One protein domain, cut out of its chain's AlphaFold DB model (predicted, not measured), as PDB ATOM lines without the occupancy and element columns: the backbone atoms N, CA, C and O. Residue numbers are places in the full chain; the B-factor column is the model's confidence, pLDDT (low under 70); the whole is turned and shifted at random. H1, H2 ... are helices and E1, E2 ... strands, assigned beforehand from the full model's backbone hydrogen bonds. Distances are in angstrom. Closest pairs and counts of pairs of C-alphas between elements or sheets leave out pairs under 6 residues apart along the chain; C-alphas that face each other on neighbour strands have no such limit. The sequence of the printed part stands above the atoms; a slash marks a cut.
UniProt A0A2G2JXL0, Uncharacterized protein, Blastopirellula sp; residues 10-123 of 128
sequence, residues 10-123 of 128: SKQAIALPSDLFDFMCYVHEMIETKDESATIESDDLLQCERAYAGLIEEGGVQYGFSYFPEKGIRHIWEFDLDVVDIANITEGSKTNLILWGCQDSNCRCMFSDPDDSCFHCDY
ATOM      1  N   SER A  10     235.153 213.939 188.381       96.44
ATOM      2  CA  SER A  10     234.731 215.088 187.573       96.44
ATOM      3  C   SER A  10     235.861 216.095 187.460       96.44
ATOM      4  O   SER A  10     236.459 216.462 188.470       96.44
ATOM      5  N   LYS A  11     236.119 216.571 186.240       97.19
ATOM      6  CA  LYS A  11     237.098 217.628 185.979       97.19
ATOM      7  C   LYS A  11     236.623 218.946 186.584       97.19
ATOM      8  O   LYS A  11     235.494 219.368 186.339       97.19
ATOM      9  N   GLN A  12     237.486 219.602 187.343       96.12
ATOM     10  CA  GLN A  12     237.211 220.840 188.059       96.12
ATOM     11  C   GLN A  12     238.351 221.829 187.826       96.12
ATOM     12  O   GLN A  12     239.520 221.453 187.809       96.12
ATOM     13  N   ALA A  13     237.997 223.099 187.634       96.88
ATOM     14  CA  ALA A  13     238.941 224.208 187.653       96.88
ATOM     15  C   ALA A  13     238.858 224.880 189.020       96.88
ATOM     16  O   ALA A  13     237.770 225.283 189.441       96.88
ATOM     17  N   ILE A  14     239.982 224.958 189.720       95.19
ATOM     18  CA  ILE A  14     240.017 225.304 191.136       95.19
ATOM     19  C   ILE A  14     241.024 226.413 191.340       95.19
ATOM     20  O   ILE A  14     242.190 226.271 190.975       95.19
ATOM     21  N   ALA A  15     240.562 227.513 191.924       95.94
ATOM     22  CA  ALA A  15     241.430 228.620 192.282       95.94
ATOM     23  C   ALA A  15     242.483 228.141 193.284       95.94
ATOM     24  O   ALA A  15     242.149 227.414 194.223       95.94
ATOM     25  N   LEU A  16     243.736 228.558 193.095       94.62
ATOM     26  CA  LEU A  16     244.794 228.211 194.035       94.62
ATOM     27  C   LEU A  16     244.500 228.830 195.411       94.62
ATOM     28  O   LEU A  16     244.342 230.052 195.507       94.62
ATOM     29  N   PRO A  17     244.445 228.019 196.481       94.50
ATOM     30  CA  PRO A  17     244.465 228.531 197.845       94.50
ATOM     31  C   PRO A  17     245.717 229.382 198.090       94.50
ATOM     32  O   PRO A  17     246.778 229.101 197.536       94.50
ATOM     33  N   SER A  18     245.609 230.421 198.922       94.38
ATOM     34  CA  SER A  18     246.717 231.362 199.154       94.38
ATOM     35  C   SER A  18     247.954 230.692 199.751       94.38
ATOM     36  O   SER A  18     249.069 231.006 199.372       94.38
ATOM     37  N   ASP A  19     247.758 229.734 200.648       94.88
ATOM     38  CA  ASP A  19     248.833 228.945 201.251       94.88
ATOM     39  C   ASP A  19     249.490 227.986 200.251       94.88
ATOM     40  O   ASP A  19     250.700 227.778 200.304       94.88
ATOM     41  N   LEU A  20     248.716 227.428 199.313       95.69
ATOM     42  CA  LEU A  20     249.281 226.656 198.210       95.69
ATOM     43  C   LEU A  20     250.078 227.561 197.262       95.69
ATOM     44  O   LEU A  20     251.151 227.174 196.819       95.69
ATOM     45  N   PHE A  21     249.593 228.771 196.980       96.94
ATOM     46  CA  PHE A  21     250.334 229.764 196.200       96.94
ATOM     47  C   PHE A  21     251.659 230.151 196.875       96.94
ATOM     48  O   PHE A  21     252.699 230.136 196.222       96.94
ATOM     49  N   ASP A  22     251.647 230.427 198.181       97.56
ATOM     50  CA  ASP A  22     252.865 230.724 198.946       97.56
ATOM     51  C   ASP A  22     253.859 229.552 198.888       97.56
ATOM     52  O   ASP A  22     255.065 229.756 198.735       97.56
ATOM     53  N   PHE A  23     253.356 228.313 198.935       97.81
ATOM     54  CA  PHE A  23     254.183 227.122 198.757       97.81
ATOM     55  C   PHE A  23     254.776 227.019 197.343       97.81
ATOM     56  O   PHE A  23     255.948 226.686 197.205       97.81
ATOM     57  N   MET A  24     254.024 227.374 196.296       98.25
ATOM     58  CA  MET A  24     254.546 227.420 194.921       98.25
ATOM     59  C   MET A  24     255.650 228.469 194.765       98.25
ATOM     60  O   MET A  24     256.649 228.207 194.097       98.25
ATOM     61  N   CYS A  25     255.519 229.627 195.422       98.19
ATOM     62  CA  CYS A  25     256.576 230.641 195.476       98.19
ATOM     63  C   CYS A  25     257.857 230.102 196.122       98.19
ATOM     64  O   CYS A  25     258.943 230.309 195.584       98.19
ATOM     65  N   TYR A  26     257.726 229.375 197.234       98.31
ATOM     66  CA  TYR A  26     258.854 228.717 197.888       98.31
ATOM     67  C   TYR A  26     259.519 227.673 196.978       98.31
ATOM     68  O   TYR A  26     260.730 227.721 196.776       98.31
ATOM     69  N   VAL A  27     258.739 226.768 196.379       98.19
ATOM     70  CA  VAL A  27     259.267 225.732 195.474       98.19
ATOM     71  C   VAL A  27     259.993 226.361 194.284       98.19
ATOM     72  O   VAL A  27     261.111 225.962 193.970       98.19
ATOM     73  N   HIS A  28     259.411 227.390 193.670       98.38
ATOM     74  CA  HIS A  28     260.047 228.134 192.584       98.38
ATOM     75  C   HIS A  28     261.402 228.729 192.994       98.38
ATOM     76  O   HIS A  28     262.370 228.621 192.247       98.38
ATOM     77  N   GLU A  29     261.503 229.318 194.191       98.38
ATOM     78  CA  GLU A  29     262.772 229.838 194.711       98.38
ATOM     79  C   GLU A  29     263.820 228.726 194.875       98.38
ATOM     80  O   GLU A  29     264.973 228.914 194.480       98.38
ATOM     81  N   MET A  30     263.436 227.556 195.398       98.25
ATOM     82  CA  MET A  30     264.353 226.415 195.554       98.25
ATOM     83  C   MET A  30     264.862 225.909 194.197       98.25
ATOM     84  O   MET A  30     266.052 225.636 194.043       98.25
ATOM     85  N   ILE A  31     263.991 225.869 193.185       97.44
ATOM     86  CA  ILE A  31     264.355 225.504 191.808       97.44
ATOM     87  C   ILE A  31     265.340 226.524 191.212       97.44
ATOM     88  O   ILE A  31     266.401 226.143 190.714       97.44
ATOM     89  N   GLU A  32     265.033 227.821 191.297       97.75
ATOM     90  CA  GLU A  32     265.855 228.900 190.722       97.75
ATOM     91  C   GLU A  32     267.237 229.006 191.381       97.75
ATOM     92  O   GLU A  32     268.255 229.239 190.721       97.75
ATOM     93  N   THR A  33     267.289 228.792 192.696       97.62
ATOM     94  CA  THR A  33     268.539 228.771 193.467       97.62
ATOM     95  C   THR A  33     269.309 227.458 193.334       97.62
ATOM     96  O   THR A  33     270.455 227.389 193.786       97.62
ATOM     97  N   LYS A  34     268.732 226.459 192.649       96.19
ATOM     98  CA  LYS A  34     269.268 225.099 192.503       96.19
ATOM     99  C   LYS A  34     269.587 224.470 193.854       96.19
ATOM    100  O   LYS A  34     270.647 223.862 194.024       96.19
ATOM    101  N   ASP A  35     268.691 224.671 194.813       97.69
ATOM    102  CA  ASP A  35     268.790 224.023 196.108       97.69
ATOM    103  C   ASP A  35     268.759 222.500 195.927       97.69
ATOM    104  O   ASP A  35     268.050 221.964 195.070       97.69
ATOM    105  N   GLU A  36     269.546 221.795 196.734       96.38
ATOM    106  CA  GLU A  36     269.665 220.342 196.652       96.38
ATOM    107  C   GLU A  36     268.289 219.663 196.782       96.38
ATOM    108  O   GLU A  36     267.983 218.756 196.009       96.38
ATOM    109  N   SER A  37     267.416 220.190 197.652       96.62
ATOM    110  CA  SER A  37     266.052 219.681 197.865       96.62
ATOM    111  C   SER A  37     265.146 219.747 196.632       96.62
ATOM    112  O   SER A  37     264.200 218.970 196.539       96.62
ATOM    113  N   ALA A  38     265.435 220.635 195.674       96.31
ATOM    114  CA  ALA A  38     264.687 220.761 194.424       96.31
ATOM    115  C   ALA A  38     265.346 220.028 193.243       96.31
ATOM    116  O   ALA A  38     264.728 219.885 192.194       96.31
ATOM    117  N   THR A  39     266.595 219.579 193.375       95.31
ATOM    118  CA  THR A  39     267.348 218.955 192.265       95.31
ATOM    119  C   THR A  39     267.501 217.442 192.389       95.31
ATOM    120  O   THR A  39     267.822 216.785 191.399       95.31
ATOM    121  N   ILE A  40     267.271 216.893 193.584       95.94
ATOM    122  CA  ILE A  40     267.297 215.456 193.854       95.94
ATOM    123  C   ILE A  40     265.882 214.888 193.745       95.94
ATOM    124  O   ILE A  40     264.926 215.488 194.236       95.94
ATOM    125  N   GLU A  41     265.766 213.714 193.124       97.44
ATOM    126  CA  GLU A  41     264.516 212.954 193.075       97.44
ATOM    127  C   GLU A  41     264.009 212.636 194.487       97.44
ATOM    128  O   GLU A  41     264.727 212.065 195.314       97.44
ATOM    129  N   SER A  42     262.770 213.023 194.767       95.50
ATOM    130  CA  SER A  42     262.112 212.821 196.054       95.50
ATOM    131  C   SER A  42     260.615 213.073 195.915       95.50
ATOM    132  O   SER A  42     260.172 213.785 195.017       95.50
ATOM    133  N   ASP A  43     259.833 212.515 196.828       91.62
ATOM    134  CA  ASP A  43     258.418 212.810 197.004       91.62
ATOM    135  C   ASP A  43     258.141 213.898 198.061       91.62
ATOM    136  O   ASP A  43     257.043 214.453 198.058       91.62
ATOM    137  N   ASP A  44     259.094 214.235 198.942       94.75
ATOM    138  CA  ASP A  44     258.822 215.009 200.164       94.75
ATOM    139  C   ASP A  44     259.888 216.033 200.612       94.75
ATOM    140  O   ASP A  44     259.698 216.714 201.628       94.75
ATOM    141  N   LEU A  45     260.998 216.191 199.882       96.88
ATOM    142  CA  LEU A  45     262.087 217.094 200.288       96.88
ATOM    143  C   LEU A  45     261.673 218.575 200.347       96.88
ATOM    144  O   LEU A  45     262.238 219.333 201.142       96.88
ATOM    145  N   LEU A  46     260.676 218.990 199.564       97.50
ATOM    146  CA  LEU A  46     260.086 220.326 199.616       97.50
ATOM    147  C   LEU A  46     258.790 220.253 200.420       97.50
ATOM    148  O   LEU A  46     257.829 219.633 199.983       97.50
ATOM    149  N   GLN A  47     258.717 220.897 201.583       96.75
ATOM    150  CA  GLN A  47     257.557 220.725 202.466       96.75
ATOM    151  C   GLN A  47     257.215 221.959 203.298       96.75
ATOM    152  O   GLN A  47     258.071 222.749 203.692       96.75
ATOM    153  N   CYS A  48     255.929 222.090 203.607       93.81
ATOM    154  CA  CYS A  48     255.379 223.039 204.565       93.81
ATOM    155  C   CYS A  48     254.335 222.335 205.453       93.81
ATOM    156  O   CYS A  48     254.145 221.126 205.372       93.81
ATOM    157  N   GLU A  49     253.617 223.070 206.311       91.81
ATOM    158  CA  GLU A  49     252.604 222.466 207.200       91.81
ATOM    159  C   GLU A  49     251.496 221.711 206.437       91.81
ATOM    160  O   GLU A  49     250.863 220.810 206.989       91.81
ATOM    161  N   ARG A  50     251.228 222.098 205.185       93.00
ATOM    162  CA  ARG A  50     250.037 221.674 204.435       93.00
ATOM    163  C   ARG A  50     250.332 221.062 203.078       93.00
ATOM    164  O   ARG A  50     249.388 220.699 202.381       93.00
ATOM    165  N   ALA A  51     251.593 220.975 202.693       95.12
ATOM    166  CA  ALA A  51     251.984 220.428 201.414       95.12
ATOM    167  C   ALA A  51     253.358 219.785 201.511       95.12
ATOM    168  O   ALA A  51     254.204 220.250 202.275       95.12
ATOM    169  N   TYR A  52     253.571 218.770 200.693       96.25
ATOM    170  CA  TYR A  52     254.900 218.302 200.344       96.25
ATOM    171  C   TYR A  52     254.987 218.100 198.836       96.25
ATOM    172  O   TYR A  52     253.967 217.969 198.150       96.25
ATOM    173  N   ALA A  53     256.207 218.160 198.330       97.75
ATOM    174  CA  ALA A  53     256.529 218.024 196.931       97.75
ATOM    175  C   ALA A  53     257.969 217.546 196.756       97.75
ATOM    176  O   ALA A  53     258.803 217.657 197.657       97.75
ATOM    177  N   GLY A  54     258.273 217.109 195.544       97.75
ATOM    178  CA  GLY A  54     259.637 216.824 195.145       97.75
ATOM    179  C   GLY A  54     259.746 216.522 193.659       97.75
ATOM    180  O   GLY A  54     258.743 216.448 192.941       97.75
ATOM    181  N   LEU A  55     260.986 216.449 193.186       98.31
ATOM    182  CA  LEU A  55     261.300 216.172 191.793       98.31
ATOM    183  C   LEU A  55     260.970 214.705 191.480       98.31
ATOM    184  O   LEU A  55     261.440 213.809 192.173       98.31
ATOM    185  N   ILE A  56     260.193 214.467 190.421       97.25
ATOM    186  CA  ILE A  56     259.720 213.119 190.053       97.25
ATOM    187  C   ILE A  56     260.848 212.244 189.492       97.25
ATOM    188  O   ILE A  56     260.848 211.035 189.699       97.25
ATOM    189  N   GLU A  57     261.788 212.840 188.759       96.06
ATOM    190  CA  GLU A  57     262.897 212.130 188.114       96.06
ATOM    191  C   GLU A  57     264.164 212.983 188.187       96.06
ATOM    192  O   GLU A  57     264.136 214.170 187.840       96.06
ATOM    193  N   GLU A  58     265.286 212.389 188.602       92.06
ATOM    194  CA  GLU A  58     266.576 213.085 188.675       92.06
ATOM    195  C   GLU A  58     266.965 213.715 187.321       92.06
ATOM    196  O   GLU A  58     267.018 213.057 186.281       92.06
ATOM    197  N   GLY A  59     267.253 215.021 187.323       91.06
ATOM    198  CA  GLY A  59     267.556 215.783 186.102       91.06
ATOM    199  C   GLY A  59     266.338 216.114 185.226       91.06
ATOM    200  O   GLY A  59     266.500 216.731 184.169       91.06
ATOM    201  N   GLY A  60     265.137 215.731 185.660       94.69
ATOM    202  CA  GLY A  60     263.867 216.098 185.051       94.69
ATOM    203  C   GLY A  60     263.432 217.531 185.374       94.69
ATOM    204  O   GLY A  60     264.171 218.342 185.930       94.69
ATOM    205  N   VAL A  61     262.195 217.851 184.991       96.69
ATOM    206  CA  VAL A  61     261.585 219.182 185.192       96.69
ATOM    207  C   VAL A  61     260.172 219.114 185.769       96.69
ATOM    208  O   VAL A  61     259.482 220.131 185.800       96.69
ATOM    209  N   GLN A  62     259.724 217.925 186.176       98.00
ATOM    210  CA  GLN A  62     258.390 217.692 186.723       98.00
ATOM    211  C   GLN A  62     258.468 217.419 188.220       98.00
ATOM    212  O   GLN A  62     259.321 216.656 188.672       98.00
ATOM    213  N   TYR A  63     257.555 218.027 188.963       98.25
ATOM    214  CA  TYR A  63     257.463 217.932 190.409       98.25
ATOM    215  C   TYR A  63     256.091 217.391 190.780       98.25
ATOM    216  O   TYR A  63     255.079 217.877 190.267       98.25
ATOM    217  N   GLY A  64     256.075 216.397 191.661       97.75
ATOM    218  CA  GLY A  64     254.857 215.839 192.231       97.75
ATOM    219  C   GLY A  64     254.489 216.603 193.491       97.75
ATOM    220  O   GLY A  64     255.366 216.967 194.271       97.75
ATOM    221  N   PHE A  65     253.200 216.860 193.687       97.56
ATOM    222  CA  PHE A  65     252.682 217.619 194.818       97.56
ATOM    223  C   PHE A  65     251.591 216.846 195.538       97.56
ATOM    224  O   PHE A  65     250.724 216.224 194.928       97.56
ATOM    225  N   SER A  66     251.588 216.979 196.858       95.75
ATOM    226  CA  SER A  66     250.504 216.561 197.734       95.75
ATOM    227  C   SER A  66     250.108 217.725 198.627       95.75
ATOM    228  O   SER A  66     250.920 218.215 199.408       95.75
ATOM    229  N   TYR A  67     248.858 218.171 198.531       95.88
ATOM    230  CA  TYR A  67     248.328 219.300 199.299       95.88
ATOM    231  C   TYR A  67     247.125 218.898 200.158       95.88
ATOM    232  O   TYR A  67     246.223 218.191 199.709       95.88
ATOM    233  N   PHE A  68     247.088 219.398 201.393       93.75
ATOM    234  CA  PHE A  68     246.062 219.103 202.393       93.75
ATOM    235  C   PHE A  68     245.180 220.342 202.643       93.75
ATOM    236  O   PHE A  68     245.471 221.158 203.533       93.75
ATOM    237  N   PRO A  69     244.065 220.499 201.898       88.19
ATOM    238  CA  PRO A  69     243.185 221.670 201.952       88.19
ATOM    239  C   PRO A  69     242.433 221.832 203.275       88.19
ATOM    240  O   PRO A  69     241.880 222.905 203.520       88.19
ATOM    241  N   GLU A  70     242.481 220.851 204.181       85.50
ATOM    242  CA  GLU A  70     241.946 220.972 205.539       85.50
ATOM    243  C   GLU A  70     242.851 220.271 206.564       85.50
ATOM    244  O   GLU A  70     243.273 219.131 206.375       85.50
ATOM    245  N   LYS A  71     243.144 220.946 207.684       77.56
ATOM    246  CA  LYS A  71     244.008 220.400 208.738       77.56
ATOM    247  C   LYS A  71     243.326 219.235 209.460       77.56
ATOM    248  O   LYS A  71     242.197 219.364 209.926       77.56
ATOM    249  N   GLY A  72     244.045 218.123 209.614       73.25
ATOM    250  CA  GLY A  72     243.565 216.941 210.343       73.25
ATOM    251  C   GLY A  72     242.561 216.082 209.568       73.25
ATOM    252  O   GLY A  72     242.007 215.144 210.139       73.25
ATOM    253  N   ILE A  73     242.337 216.375 208.285       75.00
ATOM    254  CA  ILE A  73     241.494 215.586 207.391       75.00
ATOM    255  C   ILE A  73     242.389 214.976 206.317       75.00
ATOM    256  O   ILE A  73     243.269 215.637 205.778       75.00
ATOM    257  N   ARG A  74     242.164 213.702 205.991       75.75
ATOM    258  CA  ARG A  74     242.968 212.951 205.011       75.75
ATOM    259  C   ARG A  74     242.594 213.260 203.551       75.75
ATOM    260  O   ARG A  74     242.922 212.498 202.651       75.75
ATOM    261  N   HIS A  75     241.882 214.359 203.310       79.38
ATOM    262  CA  HIS A  75     241.606 214.817 201.957       79.38
ATOM    263  C   HIS A  75     242.889 215.393 201.380       79.38
ATOM    264  O   HIS A  75     243.484 216.287 201.977       79.38
ATOM    265  N   ILE A  76     243.298 214.850 200.242       89.62
ATOM    266  CA  ILE A  76     244.565 215.155 199.594       89.62
ATOM    267  C   ILE A  76     244.300 215.579 198.155       89.62
ATOM    268  O   ILE A  76     243.418 215.028 197.489       89.62
ATOM    269  N   TRP A  77     245.014 216.603 197.712       95.69
ATOM    270  CA  TRP A  77     245.135 216.945 196.306       95.69
ATOM    271  C   TRP A  77     246.493 216.460 195.832       95.69
ATOM    272  O   TRP A  77     247.501 216.923 196.357       95.69
ATOM    273  N   GLU A  78     246.499 215.551 194.871       95.69
ATOM    274  CA  GLU A  78     247.709 215.008 194.260       95.69
ATOM    275  C   GLU A  78     247.783 215.515 192.823       95.69
ATOM    276  O   GLU A  78     246.799 215.442 192.085       95.69
ATOM    277  N   PHE A  79     248.899 216.122 192.440       96.88
ATOM    278  CA  PHE A  79     249.056 216.655 191.093       96.88
ATOM    279  C   PHE A  79     250.514 216.900 190.742       96.88
ATOM    280  O   PHE A  79     251.325 217.198 191.615       96.88
ATOM    281  N   ASP A  80     250.800 216.886 189.445       97.25
ATOM    282  CA  ASP A  80     252.132 217.153 188.920       97.25
ATOM    283  C   ASP A  80     252.161 218.493 188.187       97.25
ATOM    284  O   ASP A  80     251.222 218.847 187.464       97.25
ATOM    285  N   LEU A  81     253.252 219.238 188.352       97.56
ATOM    286  CA  LEU A  81     253.522 220.467 187.607       97.56
ATOM    287  C   LEU A  81     254.946 220.439 187.066       97.56
ATOM    288  O   LEU A  81     255.858 219.921 187.710       97.56
ATOM    289  N   ASP A  82     255.149 221.034 185.896       97.81
ATOM    290  CA  ASP A  82     256.496 221.331 185.419       97.81
ATOM    291  C   ASP A  82     256.988 222.700 185.923       97.81
ATOM    292  O   ASP A  82     256.230 223.514 186.459       97.81
ATOM    293  N   VAL A  83     258.282 222.967 185.737       97.62
ATOM    294  CA  VAL A  83     258.906 224.249 186.114       97.62
ATOM    295  C   VAL A  83     258.228 225.472 185.483       97.62
ATOM    296  O   VAL A  83     258.212 226.542 186.089       97.62
ATOM    297  N   VAL A  84     257.648 225.333 184.286       98.00
ATOM    298  CA  VAL A  84     256.985 226.433 183.572       98.00
ATOM    299  C   VAL A  84     255.634 226.731 184.213       98.00
ATOM    300  O   VAL A  84     255.283 227.891 184.414       98.00
ATOM    301  N   ASP A  85     254.878 225.700 184.567       97.94
ATOM    302  CA  ASP A  85     253.627 225.814 185.298       97.94
ATOM    303  C   ASP A  85     253.827 226.428 186.685       97.94
ATOM    304  O   ASP A  85     253.043 227.294 187.079       97.94
ATOM    305  N   ILE A  86     254.883 226.024 187.393       98.19
ATOM    306  CA  ILE A  86     255.257 226.596 188.692       98.19
ATOM    307  C   ILE A  86     255.575 228.091 188.535       98.19
ATOM    308  O   ILE A  86     254.993 228.909 189.246       98.19
ATOM    309  N   ALA A  87     256.410 228.474 187.564       98.12
ATOM    310  CA  ALA A  87     256.723 229.881 187.291       98.12
ATOM    311  C   ALA A  87     255.479 230.700 186.890       98.12
ATOM    312  O   ALA A  87     255.243 231.796 187.392       98.12
ATOM    313  N   ASN A  88     254.608 230.146 186.042       98.25
ATOM    314  CA  ASN A  88     253.358 230.802 185.658       98.25
ATOM    315  C   ASN A  88     252.428 231.040 186.856       98.25
ATOM    316  O   ASN A  88     251.709 232.043 186.906       98.25
ATOM    317  N   ILE A  89     252.412 230.116 187.820       97.75
ATOM    318  CA  ILE A  89     251.671 230.298 189.065       97.75
ATOM    319  C   ILE A  89     252.257 231.470 189.850       97.75
ATOM    320  O   ILE A  89     251.501 232.373 190.194       97.75
ATOM    321  N   THR A  90     253.570 231.501 190.092       97.12
ATOM    322  CA  THR A  90     254.207 232.541 190.921       97.12
ATOM    323  C   THR A  90     254.126 233.938 190.303       97.12
ATOM    324  O   THR A  90     253.970 234.925 191.020       97.12
ATOM    325  N   GLU A  91     254.129 234.035 188.973       96.94
ATOM    326  CA  GLU A  91     253.892 235.281 188.233       96.94
ATOM    327  C   GLU A  91     252.413 235.713 188.214       96.94
ATOM    328  O   GLU A  91     252.084 236.832 187.812       96.94
ATOM    329  N   GLY A  92     251.499 234.833 188.634       93.44
ATOM    330  CA  GLY A  92     250.057 235.069 188.626       93.44
ATOM    331  C   GLY A  92     249.400 234.928 187.249       93.44
ATOM    332  O   GLY A  92     248.226 235.272 187.097       93.44
ATOM    333  N   SER A  93     250.115 234.412 186.242       96.12
ATOM    334  CA  SER A  93     249.561 234.136 184.910       96.12
ATOM    335  C   SER A  93     248.692 232.867 184.900       96.12
ATOM    336  O   SER A  93     247.725 232.785 184.137       96.12
ATOM    337  N   LYS A  94     248.960 231.918 185.810       96.50
ATOM    338  CA  LYS A  94     248.141 230.728 186.084       96.50
ATOM    339  C   LYS A  94     247.559 230.792 187.498       96.50
ATOM    340  O   LYS A  94     248.255 230.627 188.488       96.50
ATOM    341  N   THR A  95     246.247 231.000 187.597       95.31
ATOM    342  CA  THR A  95     245.537 231.186 188.884       95.31
ATOM    343  C   THR A  95     244.627 230.024 189.271       95.31
ATOM    344  O   THR A  95     244.023 230.040 190.344       95.31
ATOM    345  N   ASN A  96     244.509 229.019 188.401       97.06
ATOM    346  CA  ASN A  96     243.669 227.851 188.622       97.06
ATOM    347  C   ASN A  96     244.431 226.562 188.304       97.06
ATOM    348  O   ASN A  96     245.161 226.495 187.312       97.06
ATOM    349  N   LEU A  97     244.189 225.529 189.110       96.38
ATOM    350  CA  LEU A  97     244.545 224.147 188.809       96.38
ATOM    351  C   LEU A  97     243.362 223.446 188.147       96.38
ATOM    352  O   LEU A  97     242.202 223.722 188.455       96.38
ATOM    353  N   ILE A  98     243.664 222.532 187.233       96.94
ATOM    354  CA  ILE A  98     242.672 221.683 186.587       96.94
ATOM    355  C   ILE A  98     242.859 220.272 187.133       96.94
ATOM    356  O   ILE A  98     243.808 219.600 186.749       96.94
ATOM    357  N   LEU A  99     241.959 219.843 188.016       97.12
ATOM    358  CA  LEU A  99     242.051 218.573 188.738       97.12
ATOM    359  C   LEU A  99     240.782 217.735 188.557       97.12
ATOM    360  O   LEU A  99     239.752 218.222 188.088       97.12
ATOM    361  N   TRP A 100     240.840 216.475 188.960       97.38
ATOM    362  CA  TRP A 100     239.738 215.522 188.929       97.38
ATOM    363  C   TRP A 100     239.311 215.182 190.350       97.38
ATOM    364  O   TRP A 100     240.028 214.510 191.081       97.38
ATOM    365  N   GLY A 101     238.136 215.664 190.749       95.81
ATOM    366  CA  GLY A 101     237.579 215.427 192.080       95.81
ATOM    367  C   GLY A 101     236.616 214.243 192.114       95.81
ATOM    368  O   GLY A 101     235.891 213.992 191.143       95.81
ATOM    369  N   CYS A 102     236.565 213.543 193.247       93.31
ATOM    370  CA  CYS A 102     235.534 212.539 193.520       93.31
ATOM    371  C   CYS A 102     234.120 213.147 193.446       93.31
ATOM    372  O   CYS A 102     233.918 214.322 193.747       93.31
ATOM    373  N   GLN A 103     233.128 212.349 193.033       92.19
ATOM    374  CA  GLN A 103     231.730 212.804 192.946       92.19
ATOM    375  C   GLN A 103     230.990 212.795 194.295       92.19
ATOM    376  O   GLN A 103     229.962 213.459 194.423       92.19
ATOM    377  N   ASP A 104     231.491 212.066 195.297       89.81
ATOM    378  CA  ASP A 104     230.939 212.103 196.654       89.81
ATOM    379  C   ASP A 104     231.177 213.483 197.279       89.81
ATOM    380  O   ASP A 104     232.317 213.907 197.454       89.81
ATOM    381  N   SER A 105     230.099 214.166 197.674       85.94
ATOM    382  CA  SER A 105     230.150 215.488 198.305       85.94
ATOM    383  C   SER A 105     230.930 215.535 199.625       85.94
ATOM    384  O   SER A 105     231.321 216.615 200.066       85.94
ATOM    385  N   ASN A 106     231.130 214.387 200.278       86.06
ATOM    386  CA  ASN A 106     231.908 214.284 201.509       86.06
ATOM    387  C   ASN A 106     233.401 214.069 201.246       86.06
ATOM    388  O   ASN A 106     234.202 214.279 202.154       86.06
ATOM    389  N   CYS A 107     233.782 213.682 200.027       89.31
ATOM    390  CA  CYS A 107     235.171 213.512 199.639       89.31
ATOM    391  C   CYS A 107     235.674 214.765 198.923       89.31
ATOM    392  O   CYS A 107     235.107 215.204 197.925       89.31
ATOM    393  N   ARG A 108     236.775 215.334 199.415       90.31
ATOM    394  CA  ARG A 108     237.425 216.494 198.781       90.31
ATOM    395  C   ARG A 108     238.774 216.162 198.152       90.31
ATOM    396  O   ARG A 108     239.549 217.077 197.882       90.31
ATOM    397  N   CYS A 109     239.056 214.874 197.953       93.88
ATOM    398  CA  CYS A 109     240.258 214.432 197.256       93.88
ATOM    399  C   CYS A 109     240.200 214.822 195.780       93.88
ATOM    400  O   CYS A 109     239.134 214.760 195.155       93.88
ATOM    401  N   MET A 110     241.348 215.216 195.238       95.62
ATOM    402  CA  MET A 110     241.485 215.661 193.855       95.62
ATOM    403  C   MET A 110     242.810 215.189 193.281       95.62
ATOM    404  O   MET A 110     243.783 215.073 194.015       95.62
ATOM    405  N   PHE A 111     242.827 214.927 191.980       96.19
ATOM    406  CA  PHE A 111     243.946 214.250 191.332       96.19
ATOM    407  C   PHE A 111     244.270 214.875 189.972       96.19
ATOM    408  O   PHE A 111     243.382 215.456 189.337       96.19
ATOM    409  N   SER A 112     245.508 214.756 189.496       94.31
ATOM    410  CA  SER A 112     245.884 215.146 188.130       94.31
ATOM    411  C   SER A 112     245.311 214.204 187.073       94.31
ATOM    412  O   SER A 112     244.946 214.670 185.987       94.31
ATOM    413  N   ASP A 113     245.161 212.915 187.393       93.25
ATOM    414  CA  ASP A 113     244.602 211.902 186.497       93.25
ATOM    415  C   ASP A 113     243.182 211.484 186.946       93.25
ATOM    416  O   ASP A 113     242.950 211.212 188.130       93.25
ATOM    417  N   PRO A 114     242.180 211.417 186.043       93.88
ATOM    418  CA  PRO A 114     240.860 210.871 186.381       93.88
ATOM    419  C   PRO A 114     240.891 209.416 186.880       93.88
ATOM    420  O   PRO A 114     239.955 208.994 187.567       93.88
ATOM    421  N   ASP A 115     241.929 208.658 186.531       93.06
ATOM    422  CA  ASP A 115     242.121 207.262 186.896       93.06
ATOM    423  C   ASP A 115     242.895 207.077 188.211       93.06
ATOM    424  O   ASP A 115     242.985 205.940 188.691       93.06
ATOM    425  N   ASP A 116     243.399 208.140 188.839       92.00
ATOM    426  CA  ASP A 116     244.037 208.046 190.155       92.00
ATOM    427  C   ASP A 116     243.066 207.539 191.217       92.00
ATOM    428  O   ASP A 116     241.845 207.613 191.076       92.00
ATOM    429  N   SER A 117     243.601 206.952 192.285       91.94
ATOM    430  CA  SER A 117     242.807 206.170 193.235       91.94
ATOM    431  C   SER A 117     242.545 206.939 194.521       91.94
ATOM    432  O   SER A 117     243.451 207.219 195.296       91.94
ATOM    433  N   CYS A 118     241.277 207.199 194.818       91.75
ATOM    434  CA  CYS A 118     240.874 207.777 196.087       91.75
ATOM    435  C   CYS A 118     240.696 206.690 197.149       91.75
ATOM    436  O   CYS A 118     239.789 205.864 197.057       91.75
ATOM    437  N   PHE A 119     241.482 206.751 198.226       88.38
ATOM    438  CA  PHE A 119     241.365 205.819 199.356       88.38
ATOM    439  C   PHE A 119     239.964 205.790 200.000       88.38
ATOM    440  O   PHE A 119     239.578 204.791 200.605       88.38
ATOM    441  N   HIS A 120     239.208 206.886 199.890       87.50
ATOM    442  CA  HIS A 120     237.890 207.031 200.509       87.50
ATOM    443  C   HIS A 120     236.739 206.544 199.625       87.50
ATOM    444  O   HIS A 120     235.778 205.997 200.155       87.50
ATOM    445  N   CYS A 121     236.825 206.748 198.309       90.62
ATOM    446  CA  CYS A 121     235.721 206.468 197.388       90.62
ATOM    447  C   CYS A 121     235.939 205.215 196.537       90.62
ATOM    448  O   CYS A 121     234.964 204.566 196.177       90.62
ATOM    449  N   ASP A 122     237.191 204.866 196.227       91.81
ATOM    450  CA  ASP A 122     237.505 203.796 195.273       91.81
ATOM    451  C   ASP A 122     237.728 202.439 195.954       91.81
ATOM    452  O   ASP A 122     238.175 201.499 195.306       91.81
ATOM    453  N   TYR A 123     237.449 202.315 197.254       89.31
ATOM    454  CA  TYR A 123     237.602 201.069 198.002       89.31
ATOM    455  C   TYR A 123     236.321 200.730 198.752       89.31
ATOM    456  O   TYR A 123     235.878 201.485 199.617       89.31
TER     457      TYR A 123
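Overview. This is residues 10 to 123 of the 128 residues of an uncharacterized protein of Blastopirellula sp (UniProt A0A2G2JXL0). A three-stranded antiparallel sheet, E2 E3 E4, has two helices, H1 and H3, packed over one face. A two-stranded ribbon of E1 and E5 extends the body at one end, the short helix H2 is at the other, and residues 110 to 111 of the last stretch pair with both E4 and E5. The 114 printed residues have three named helices and five named strands, in the order E1 H1 H2 E2 E3 E4 H3 E5, a mixed class of helices and strands. The whole is compact, with a radius of gyration of the C-alphas of 13.9 A, and only just elongated, spanning 41 by 27 by 25 A.

Arrangement. E1, residues 10 to 15, is the antiparallel neighbour of E5, residues 96 to 102, with N 12 and O 99 2.8 A apart, within hydrogen-bond range. H1, residues 18 to 32, is on the sheet of E2, residues 51 to 55, E3, residues 62 to 67, and E4, residues 77 to 82. Its height over the sheet is 10.3 A; it lies over E2 and E3 and runs along the strands, at 24 degrees to E2 on the local plane. H2, residues 36 to 39, only grazes the sheet with residues 37 to 39; residues 27 to 31 of H1 touch it, the closest C-alphas being those of Ile 31 and Ala 38, 5.4 A apart. E2 E3 E4 form a meander, each strand the antiparallel neighbour of the one before, with two hairpins: N 66 and O 52 are 2.9 A apart, and N 63 and O 81 are 2.8 A apart, both within hydrogen-bond range. H3, residues 83 to 90, touches H1 at a steep tilt of 45 degrees, opposite ways, with the C-alphas of Cys 25 and Thr 90 closest, at 5.5 A. H1 and H3 on one face of the sheet make two layers. Every O i to N i+4 pair is within hydrogen-bond range in H1 and H3; H2 is too short for such a pair. Residues 110 to 111 pair in parallel with residues 77 to 78 of E4 and antiparallel with residues 100 to 101 of E5.

Along the chain. E1 begins at C-alpha 10, (234.731, 215.088, 187.573), and is 15.8 A long. H1 is 21.1 A long, from C-alpha 18 at (246.717, 231.362, 199.154); H2 is 5.2 A. E2, E3 and E4 measure 14.1, 16.2 and 16.3 A, and H3 10.7 A. E5 is 18.0 A long and ends at C-alpha 102, (235.534, 212.539, 193.520).

Size, cuts and confidence. The C-alphas farthest apart are those of Thr 33 and Tyr 123, 41.8 A. The printed part has no cut. The link from H2 to E2, 11 residues, is long, and residues 103 to 123 hold no named element. Mean pLDDT of the printed part is 94.3, and no printed residue is under 70.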